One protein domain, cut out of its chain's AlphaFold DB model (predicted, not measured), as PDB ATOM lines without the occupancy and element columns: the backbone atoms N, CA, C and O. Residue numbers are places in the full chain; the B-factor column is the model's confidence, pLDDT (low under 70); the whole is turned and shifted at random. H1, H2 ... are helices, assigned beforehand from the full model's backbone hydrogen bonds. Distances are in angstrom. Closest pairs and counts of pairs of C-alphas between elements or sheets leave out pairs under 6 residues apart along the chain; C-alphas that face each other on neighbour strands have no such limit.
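AT A GLANCE: This is residues 316 to 390 of the 390 residues of an uncharacterized protein of Stylophora pistillata (UniProt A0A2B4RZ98). What shape is it? H1 and residues 316 to 339 make the long sides of an open frame, with H2 and H3 at one end; residues 385 to 390 stick out. What builds it? The 75 printed residues include helices H1, H2, H3 in chain order and no named strand: all helix, with under half in named elements. It is loose, with radius of gyration of the C-alphas 14.6 A and spans 42 by 31 by 22 A.

IN THESE COORDINATES: Where is H1? H1, residues 340 to 353, begins at C-alpha (30.491, 56.115, 24.206) and is 20.0 A long. And the others? H2 is residues 358 to 368; H3, residues 375 to 381, ends at C-alpha (27.689, 36.776, 43.412).

HOW THE PARTS SIT: Which helices touch? H1 touches no helix. H2 and H3 only just touch, only at the corner, with 3 pairs of C-alphas within 8 A, the closest Thr 368 and Trp 377 at 5.3 A. How do they run? They run opposite ways at a steep tilt of 45 degrees. In H1, H2 and H3 every O i to N i+4 pair is within hydrogen-bond range.

THE WHOLE: How large is it? The farthest C-alphas, Asp 339 and Glu 370, are 42.4 A apart. Where is confidence low? Residues 316 to 322 and 388 to 390 are under pLDDT 70; the printed part has no cut.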
ATOM      1  N   PRO A 316      12.313  45.234  52.874       60.53
ATOM      2  CA  PRO A 316      13.103  44.014  52.893       60.53
ATOM      3  C   PRO A 316      14.523  44.319  53.379       60.53
ATOM      4  O   PRO A 316      15.173  45.198  52.822       60.53
ATOM      5  N   LYS A 317      15.068  43.509  54.302       55.03
ATOM      6  CA  LYS A 317      16.477  43.564  54.790       55.03
ATOM      7  C   LYS A 317      17.540  43.609  53.677       55.03
ATOM      8  O   LYS A 317      18.722  43.828  53.919       55.03
ATOM      9  N   SER A 318      17.113  43.320  52.455       52.25
ATOM     10  CA  SER A 318      17.877  43.339  51.219       52.25
ATOM     11  C   SER A 318      18.103  44.754  50.651       52.25
ATOM     12  O   SER A 318      18.912  44.897  49.743       52.25
ATOM     13  N   VAL A 319      17.388  45.762  51.156       56.34
ATOM     14  CA  VAL A 319      17.537  47.192  50.824       56.34
ATOM     15  C   VAL A 319      18.189  47.939  52.001       56.34
ATOM     16  O   VAL A 319      18.170  49.161  52.056       56.34
ATOM     17  N   ASN A 320      18.776  47.214  52.967       59.22
ATOM     18  CA  ASN A 320      19.536  47.856  54.035       59.22
ATOM     19  C   ASN A 320      20.692  48.667  53.421       59.22
ATOM     20  O   ASN A 320      21.480  48.082  52.670       59.22
ATOM     21  N   PRO A 321      20.860  49.947  53.801       59.59
ATOM     22  CA  PRO A 321      21.966  50.795  53.341       59.59
ATOM     23  C   PRO A 321      23.349  50.274  53.776       59.59
ATOM     24  O   PRO A 321      24.380  50.735  53.297       59.59
ATOM     25  N   GLU A 322      23.385  49.284  54.669       66.25
ATOM     26  CA  GLU A 322      24.601  48.652  55.186       66.25
ATOM     27  C   GLU A 322      25.137  47.507  54.312       66.25
ATOM     28  O   GLU A 322      26.170  46.928  54.640       66.25
ATOM     29  N   LEU A 323      24.445  47.128  53.230       72.81
ATOM     30  CA  LEU A 323      24.937  46.127  52.282       72.81
ATOM     31  C   LEU A 323      25.547  46.807  51.049       72.81
ATOM     32  O   LEU A 323      25.040  47.839  50.612       72.81
ATOM     33  N   PRO A 324      26.607  46.231  50.453       75.75
ATOM     34  CA  PRO A 324      27.186  46.790  49.244       75.75
ATOM     35  C   PRO A 324      26.202  46.717  48.076       75.75
ATOM     36  O   PRO A 324      25.412  45.771  47.956       75.75
ATOM     37  N   VAL A 325      26.285  47.717  47.198       76.81
ATOM     38  CA  VAL A 325      25.447  47.826  46.001       76.81
ATOM     39  C   VAL A 325      25.617  46.573  45.134       76.81
ATOM     40  O   VAL A 325      26.706  46.000  44.997       76.81
ATOM     41  N   VAL A 326      24.504  46.092  44.582       79.12
ATOM     42  CA  VAL A 326      24.496  44.915  43.713       79.12
ATOM     43  C   VAL A 326      24.776  45.371  42.286       79.12
ATOM     44  O   VAL A 326      24.134  46.287  41.794       79.12
ATOM     45  N   LEU A 327      25.676  44.694  41.571       78.44
ATOM     46  CA  LEU A 327      26.021  45.079  40.195       78.44
ATOM     47  C   LEU A 327      24.818  45.032  39.235       78.44
ATOM     48  O   LEU A 327      24.768  45.773  38.263       78.44
ATOM     49  N   SER A 328      23.806  44.211  39.532       74.69
ATOM     50  CA  SER A 328      22.567  44.155  38.749       74.69
ATOM     51  C   SER A 328      21.722  45.430  38.818       74.69
ATOM     52  O   SER A 328      20.843  45.594  37.982       74.69
ATOM     53  N   SER A 329      21.926  46.300  39.815       74.88
ATOM     54  CA  SER A 329      21.204  47.575  39.932       74.88
ATOM     55  C   SER A 329      21.920  48.747  39.257       74.88
ATOM     56  O   SER A 329      21.442  49.867  39.366       74.88
ATOM     57  N   LEU A 330      23.053  48.509  38.585       78.06
ATOM     58  CA  LEU A 330      23.783  49.539  37.832       78.06
ATOM     59  C   LEU A 330      23.178  49.819  36.451       78.06
ATOM     60  O   LEU A 330      23.574  50.777  35.797       78.06
ATOM     61  N   PHE A 331      22.263  48.968  35.981       79.69
ATOM     62  CA  PHE A 331      21.618  49.170  34.690       79.69
ATOM     63  C   PHE A 331      20.641  50.346  34.761       79.69
ATOM     64  O   PHE A 331      19.647  50.284  35.487       79.69
ATOM     65  N   ASP A 332      20.907  51.378  33.966       79.62
ATOM     66  CA  ASP A 332      20.022  52.519  33.771       79.62
ATOM     67  C   ASP A 332      19.503  52.520  32.330       79.62
ATOM     68  O   ASP A 332      20.269  52.624  31.370       79.62
ATOM     69  N   ASN A 333      18.182  52.401  32.180       81.81
ATOM     70  CA  ASN A 333      17.527  52.367  30.875       81.81
ATOM     71  C   ASN A 333      17.652  53.703  30.121       81.81
ATOM     72  O   ASN A 333      17.514  53.727  28.904       81.81
ATOM     73  N   SER A 334      17.917  54.807  30.825       81.12
ATOM     74  CA  SER A 334      18.125  56.119  30.202       81.12
ATOM     75  C   SER A 334      19.463  56.234  29.461       81.12
ATOM     76  O   SER A 334      19.605  57.086  28.590       81.12
ATOM     77  N   LEU A 335      20.428  55.359  29.771       79.19
ATOM     78  CA  LEU A 335      21.764  55.346  29.171       79.19
ATOM     79  C   LEU A 335      21.903  54.318  28.035       79.19
ATOM     80  O   LEU A 335      22.996  54.156  27.500       79.19
ATOM     81  N   ALA A 336      20.821  53.625  27.661       79.44
ATOM     82  CA  ALA A 336      20.855  52.570  26.646       79.44
ATOM     83  C   ALA A 336      21.250  53.087  25.249       79.44
ATOM     84  O   ALA A 336      21.982  52.403  24.539       79.44
ATOM     85  N   ASP A 337      20.822  54.306  24.903       83.75
ATOM     86  CA  ASP A 337      21.081  54.953  23.608       83.75
ATOM     87  C   ASP A 337      22.167  56.052  23.695       83.75
ATOM     88  O   ASP A 337      22.279  56.893  22.804       83.75
ATOM     89  N   ALA A 338      22.942  56.105  24.787       84.44
ATOM     90  CA  ALA A 338      23.921  57.169  25.027       84.44
ATOM     91  C   ALA A 338      25.266  56.944  24.305       84.44
ATOM     92  O   ALA A 338      25.718  55.812  24.124       84.44
ATOM     93  N   ASP A 339      25.953  58.041  23.967       87.56
ATOM     94  CA  ASP A 339      27.261  58.005  23.302       87.56
ATOM     95  C   ASP A 339      28.380  57.434  24.191       87.56
ATOM     96  O   ASP A 339      28.433  57.649  25.408       87.56
ATOM     97  N   TYR A 340      29.353  56.774  23.552       86.88
ATOM     98  CA  TYR A 340      30.491  56.115  24.206       86.88
ATOM     99  C   TYR A 340      31.277  56.999  25.203       86.88
ATOM    100  O   TYR A 340      31.548  56.526  26.310       86.88
ATOM    101  N   PRO A 341      31.611  58.274  24.907       90.12
ATOM    102  CA  PRO A 341      32.338  59.127  25.855       90.12
ATOM    103  C   PRO A 341      31.538  59.412  27.134       90.12
ATOM    104  O   PRO A 341      32.103  59.498  28.226       90.12
ATOM    105  N   THR A 342      30.214  59.520  27.012       86.69
ATOM    106  CA  THR A 342      29.296  59.734  28.137       86.69
ATOM    107  C   THR A 342      29.214  58.486  29.013       86.69
ATOM    108  O   THR A 342      29.249  58.589  30.242       86.69
ATOM    109  N   LEU A 343      29.165  57.306  28.388       87.12
ATOM    110  CA  LEU A 343      29.188  56.018  29.086       87.12
ATOM    111  C   LEU A 343      30.504  55.784  29.830       87.12
ATOM    112  O   LEU A 343      30.478  55.306  30.962       87.12
ATOM    113  N   LEU A 344      31.641  56.160  29.237       89.56
ATOM    114  CA  LEU A 344      32.951  56.011  29.872       89.56
ATOM    115  C   LEU A 344      33.035  56.832  31.166       89.56
ATOM    116  O   LEU A 344      33.316  56.275  32.226       89.56
ATOM    117  N   LYS A 345      32.661  58.114  31.114       90.25
ATOM    118  CA  LYS A 345      32.627  58.980  32.302       90.25
ATOM    119  C   LYS A 345      31.685  58.442  33.387       90.25
ATOM    120  O   LYS A 345      32.027  58.426  34.566       90.25
ATOM    121  N   LYS A 346      30.503  57.951  32.995       85.56
ATOM    122  CA  LYS A 346      29.538  57.340  33.925       85.56
ATOM    123  C   LYS A 346      30.052  56.040  34.541       85.56
ATOM    124  O   LYS A 346      29.739  55.751  35.694       85.56
ATOM    125  N   SER A 347      30.843  55.269  33.799       85.81
ATOM    126  CA  SER A 347      31.454  54.040  34.304       85.81
ATOM    127  C   SER A 347      32.532  54.313  35.356       85.81
ATOM    128  O   SER A 347      32.591  53.595  36.351       85.81
ATOM    129  N   GLU A 348      33.311  55.386  35.193       86.75
ATOM    130  CA  GLU A 348      34.296  55.838  36.183       86.75
ATOM    131  C   GLU A 348      33.605  56.322  37.467       86.75
ATOM    132  O   GLU A 348      33.956  55.881  38.560       86.75
ATOM    133  N   GLU A 349      32.546  57.136  37.344       86.06
ATOM    134  CA  GLU A 349      31.711  57.558  38.483       86.06
ATOM    135  C   GLU A 349      31.117  56.349  39.232       86.06
ATOM    136  O   GLU A 349      31.118  56.298  40.463       86.06
ATOM    137  N   ALA A 350      30.624  55.347  38.496       83.06
ATOM    138  CA  ALA A 350      30.080  54.129  39.084       83.06
ATOM    139  C   ALA A 350      31.159  53.284  39.781       83.06
ATOM    140  O   ALA A 350      30.881  52.691  40.822       83.06
ATOM    141  N   PHE A 351      32.377  53.231  39.240       84.31
ATOM    142  CA  PHE A 351      33.487  52.483  39.831       84.31
ATOM    143  C   PHE A 351      33.879  53.034  41.208       84.31
ATOM    144  O   PHE A 351      34.026  52.257  42.154       84.31
ATOM    145  N   GLU A 352      33.940  54.359  41.354       81.94
ATOM    146  CA  GLU A 352      34.214  55.010  42.641       81.94
ATOM    147  C   GLU A 352      33.115  54.736  43.684       81.94
ATOM    148  O   GLU A 352      33.398  54.483  44.855       81.94
ATOM    149  N   LEU A 353      31.848  54.693  43.264       77.50
ATOM    150  CA  LEU A 353      30.717  54.389  44.151       77.50
ATOM    151  C   LEU A 353      30.633  52.911  44.570       77.50
ATOM    152  O   LEU A 353      29.968  52.584  45.555       77.50
ATOM    153  N   LEU A 354      31.282  52.004  43.834       77.62
ATOM    154  CA  LEU A 354      31.257  50.560  44.089       77.62
ATOM    155  C   LEU A 354      32.296  50.093  45.119       77.62
ATOM    156  O   LEU A 354      32.337  48.899  45.437       77.62
ATOM    157  N   GLN A 355      33.105  51.006  45.658       79.50
ATOM    158  CA  GLN A 355      34.055  50.740  46.737       79.50
ATOM    159  C   GLN A 355      33.339  50.099  47.942       79.50
ATOM    160  O   GLN A 355      32.449  50.683  48.560       79.50
ATOM    161  N   VAL A 356      33.724  48.865  48.286       82.00
ATOM    162  CA  VAL A 356      33.110  48.105  49.386       82.00
ATOM    163  C   VAL A 356      33.895  48.330  50.674       82.00
ATOM    164  O   VAL A 356      35.066  47.966  50.773       82.00
ATOM    165  N   THR A 357      33.232  48.858  51.700       86.31
ATOM    166  CA  THR A 357      33.839  49.059  53.025       86.31
ATOM    167  C   THR A 357      34.036  47.736  53.776       86.31
ATOM    168  O   THR A 357      33.274  46.784  53.604       86.31
ATOM    169  N   LYS A 358      35.017  47.669  54.685       85.69
ATOM    170  CA  LYS A 358      35.280  46.460  55.493       85.69
ATOM    171  C   LYS A 358      34.054  45.995  56.299       85.69
ATOM    172  O   LYS A 358      33.755  44.808  56.334       85.69
ATOM    173  N   LYS A 359      33.281  46.940  56.850       84.81
ATOM    174  CA  LYS A 359      32.027  46.653  57.570       84.81
ATOM    175  C   LYS A 359      30.988  45.961  56.680       84.81
ATOM    176  O   LYS A 359      30.329  45.019  57.107       84.81
ATOM    177  N   GLN A 360      30.865  46.400  55.426       84.25
ATOM    178  CA  GLN A 360      29.981  45.772  54.442       84.25
ATOM    179  C   GLN A 360      30.432  44.347  54.095       84.25
ATOM    180  O   GLN A 360      29.582  43.481  53.895       84.25
ATOM    181  N   GLN A 361      31.743  44.084  54.036       85.31
ATOM    182  CA  GLN A 361      32.278  42.741  53.771       85.31
ATOM    183  C   GLN A 361      31.926  41.764  54.899       85.31
ATOM    184  O   GLN A 361      31.411  40.682  54.626       85.31
ATOM    185  N   GLU A 362      32.142  42.173  56.151       87.81
ATOM    186  CA  GLU A 362      31.823  41.373  57.343       87.81
ATOM    187  C   GLU A 362      30.320  41.052  57.415       87.81
ATOM    188  O   GLU A 362      29.933  39.899  57.595       87.81
ATOM    189  N   LEU A 363      29.459  42.042  57.156       85.00
ATOM    190  CA  LEU A 363      28.005  41.856  57.157       85.00
ATOM    191  C   LEU A 363      27.519  40.923  56.032       85.00
ATOM    192  O   LEU A 363      26.541  40.187  56.196       85.00
ATOM    193  N   VAL A 364      28.163  40.977  54.861       86.50
ATOM    194  CA  VAL A 364      27.855  40.073  53.746       86.50
ATOM    195  C   VAL A 364      28.278  38.649  54.083       86.50
ATOM    196  O   VAL A 364      27.485  37.744  53.832       86.50
ATOM    197  N   GLU A 365      29.463  38.440  54.663       89.12
ATOM    198  CA  GLU A 365      29.908  37.122  55.141       89.12
ATOM    199  C   GLU A 365      28.885  36.544  56.117       89.12
ATOM    200  O   GLU A 365      28.312  35.491  55.837       89.12
ATOM    201  N   GLU A 366      28.553  37.289  57.173       88.69
ATOM    202  CA  GLU A 366      27.635  36.850  58.222       88.69
ATOM    203  C   GLU A 366      26.274  36.427  57.650       88.69
ATOM    204  O   GLU A 366      25.779  35.329  57.922       88.69
ATOM    205  N   LYS A 367      25.683  37.261  56.783       84.12
ATOM    206  CA  LYS A 367      24.367  36.993  56.175       84.12
ATOM    207  C   LYS A 367      24.399  35.947  55.057       84.12
ATOM    208  O   LYS A 367      23.338  35.550  54.562       84.12
ATOM    209  N   THR A 368      25.580  35.520  54.611       86.50
ATOM    210  CA  THR A 368      25.736  34.534  53.534       86.50
ATOM    211  C   THR A 368      26.513  33.279  53.934       86.50
ATOM    212  O   THR A 368      26.818  32.467  53.063       86.50
ATOM    213  N   ARG A 369      26.716  33.034  55.238       87.81
ATOM    214  CA  ARG A 369      27.316  31.796  55.787       87.81
ATOM    215  C   ARG A 369      26.671  30.506  55.302       87.81
ATOM    216  O   ARG A 369      27.336  29.494  55.125       87.81
ATOM    217  N   GLU A 370      25.373  30.565  55.052       86.94
ATOM    218  CA  GLU A 370      24.570  29.469  54.518       86.94
ATOM    219  C   GLU A 370      24.822  29.176  53.020       86.94
ATOM    220  O   GLU A 370      24.298  28.210  52.465       86.94
ATOM    221  N   GLN A 371      25.632  29.994  52.341       88.12
ATOM    222  CA  GLN A 371      26.057  29.812  50.954       88.12
ATOM    223  C   GLN A 371      24.871  29.526  50.010       88.12
ATOM    224  O   GLN A 371      24.019  30.388  49.793       88.12
ATOM    225  N   ALA A 372      24.800  28.321  49.433       85.62
ATOM    226  CA  ALA A 372      23.829  27.941  48.411       85.62
ATOM    227  C   ALA A 372      22.367  27.906  48.893       85.62
ATOM    228  O   ALA A 372      21.472  27.946  48.049       85.62
ATOM    229  N   SER A 373      22.089  27.862  50.201       84.19
ATOM    230  CA  SER A 373      20.709  27.992  50.700       84.19
ATOM    231  C   SER A 373      20.263  29.450  50.862       84.19
ATOM    232  O   SER A 373      19.063  29.720  50.929       84.19
ATOM    233  N   SER A 374      21.190  30.415  50.837       82.56
ATOM    234  CA  SER A 374      20.866  31.837  50.953       82.56
ATOM    235  C   SER A 374      20.591  32.474  49.589       82.56
ATOM    236  O   SER A 374      21.437  32.517  48.697       82.56
ATOM    237  N   ARG A 375      19.410  33.087  49.422       83.06
ATOM    238  CA  ARG A 375      19.113  33.899  48.221       83.06
ATOM    239  C   ARG A 375      20.025  35.125  48.110       83.06
ATOM    240  O   ARG A 375      20.312  35.574  47.000       83.06
ATOM    241  N   LEU A 376      20.477  35.663  49.247       83.19
ATOM    242  CA  LEU A 376      21.391  36.804  49.290       83.19
ATOM    243  C   LEU A 376      22.771  36.433  48.728       83.19
ATOM    244  O   LEU A 376      23.359  37.248  48.025       83.19
ATOM    245  N   TRP A 377      23.239  35.200  48.957       85.00
ATOM    246  CA  TRP A 377      24.502  34.689  48.411       85.00
ATOM    247  C   TRP A 377      24.530  34.742  46.885       85.00
ATOM    248  O   TRP A 377      25.452  35.311  46.304       85.00
ATOM    249  N   PHE A 378      23.485  34.237  46.221       85.88
ATOM    250  CA  PHE A 378      23.384  34.323  44.761       85.88
ATOM    251  C   PHE A 378      23.366  35.771  44.283       85.88
ATOM    252  O   PHE A 378      24.099  36.119  43.361       85.88
ATOM    253  N   ARG A 379      22.578  36.630  44.941       84.31
ATOM    254  CA  ARG A 379      22.451  38.038  44.553       84.31
ATOM    255  C   ARG A 379      23.771  38.798  44.688       84.31
ATOM    256  O   ARG A 379      24.088  39.600  43.820       84.31
ATOM    257  N   MET A 380      24.553  38.517  45.730       84.56
ATOM    258  CA  MET A 380      25.880  39.106  45.925       84.56
ATOM    259  C   MET A 380      26.945  38.519  44.990       84.56
ATOM    260  O   MET A 380      27.962  39.160  44.761       84.56
ATOM    261  N   ARG A 381      26.745  37.342  44.395       85.31
ATOM    262  CA  ARG A 381      27.689  36.776  43.412       85.31
ATOM    263  C   ARG A 381      27.412  37.216  41.975       85.31
ATOM    264  O   ARG A 381      28.286  37.082  41.120       85.31
ATOM    265  N   THR A 382      26.226  37.749  41.694       83.50
ATOM    266  CA  THR A 382      25.856  38.244  40.364       83.50
ATOM    267  C   THR A 382      26.824  39.330  39.893       83.50
ATOM    268  O   THR A 382      27.018  40.338  40.569       83.50
ATOM    269  N   GLY A 383      27.432  39.120  38.724       79.06
ATOM    270  CA  GLY A 383      28.372  40.067  38.112       79.06
ATOM    271  C   GLY A 383      29.779  40.085  38.721       79.06
ATOM    272  O   GLY A 383      30.627  40.802  38.207       79.06
ATOM    273  N   ARG A 384      30.063  39.298  39.770       84.56
ATOM    274  CA  ARG A 384      31.396  39.221  40.392       84.56
ATOM    275  C   ARG A 384      32.173  38.002  39.882       84.56
ATOM    276  O   ARG A 384      31.592  36.956  39.575       84.56
ATOM    277  N   ILE A 385      33.495  38.132  39.782       82.12
ATOM    278  CA  ILE A 385      34.391  37.005  39.502       82.12
ATOM    279  C   ILE A 385      34.575  36.235  40.812       82.12
ATOM    280  O   ILE A 385      34.833  36.821  41.859       82.12
ATOM    281  N   THR A 386      34.373  34.921  40.772       82.62
ATOM    282  CA  THR A 386      34.455  34.046  41.949       82.62
ATOM    283  C   THR A 386      35.369  32.876  41.636       82.62
ATOM    284  O   THR A 386      35.342  32.418  40.501       82.62
ATOM    285  N   ALA A 387      36.063  32.329  42.637       80.00
ATOM    286  CA  ALA A 387      37.069  31.266  42.481       80.00
ATOM    287  C   ALA A 387      36.609  29.970  41.768       80.00
ATOM    288  O   ALA A 387      37.436  29.152  41.409       80.00
ATOM    289  N   LEU A 388      35.301  29.769  41.570       69.38
ATOM    290  CA  LEU A 388      34.711  28.612  40.873       69.38
ATOM    291  C   LEU A 388      34.368  28.884  39.393       69.38
ATOM    292  O   LEU A 388      33.681  28.079  38.771       69.38
ATOM    293  N   ARG A 389      34.767  30.041  38.850       55.91
ATOM    294  CA  ARG A 389      34.685  30.355  37.417       55.91
ATOM    295  C   ARG A 389      36.080  30.186  36.810       55.91
ATOM    296  O   ARG A 389      36.792  31.175  36.675       55.91
ATOM    297  N   GLU A 390      36.433  28.945  36.498       38.94
ATOM    298  CA  GLU A 390      37.449  28.593  35.494       38.94
ATOM    299  C   GLU A 390      36.754  28.017  34.262       38.94
ATOM    300  O   GLU A 390      35.754  27.278  34.446       38.94
TER     301      GLU A 390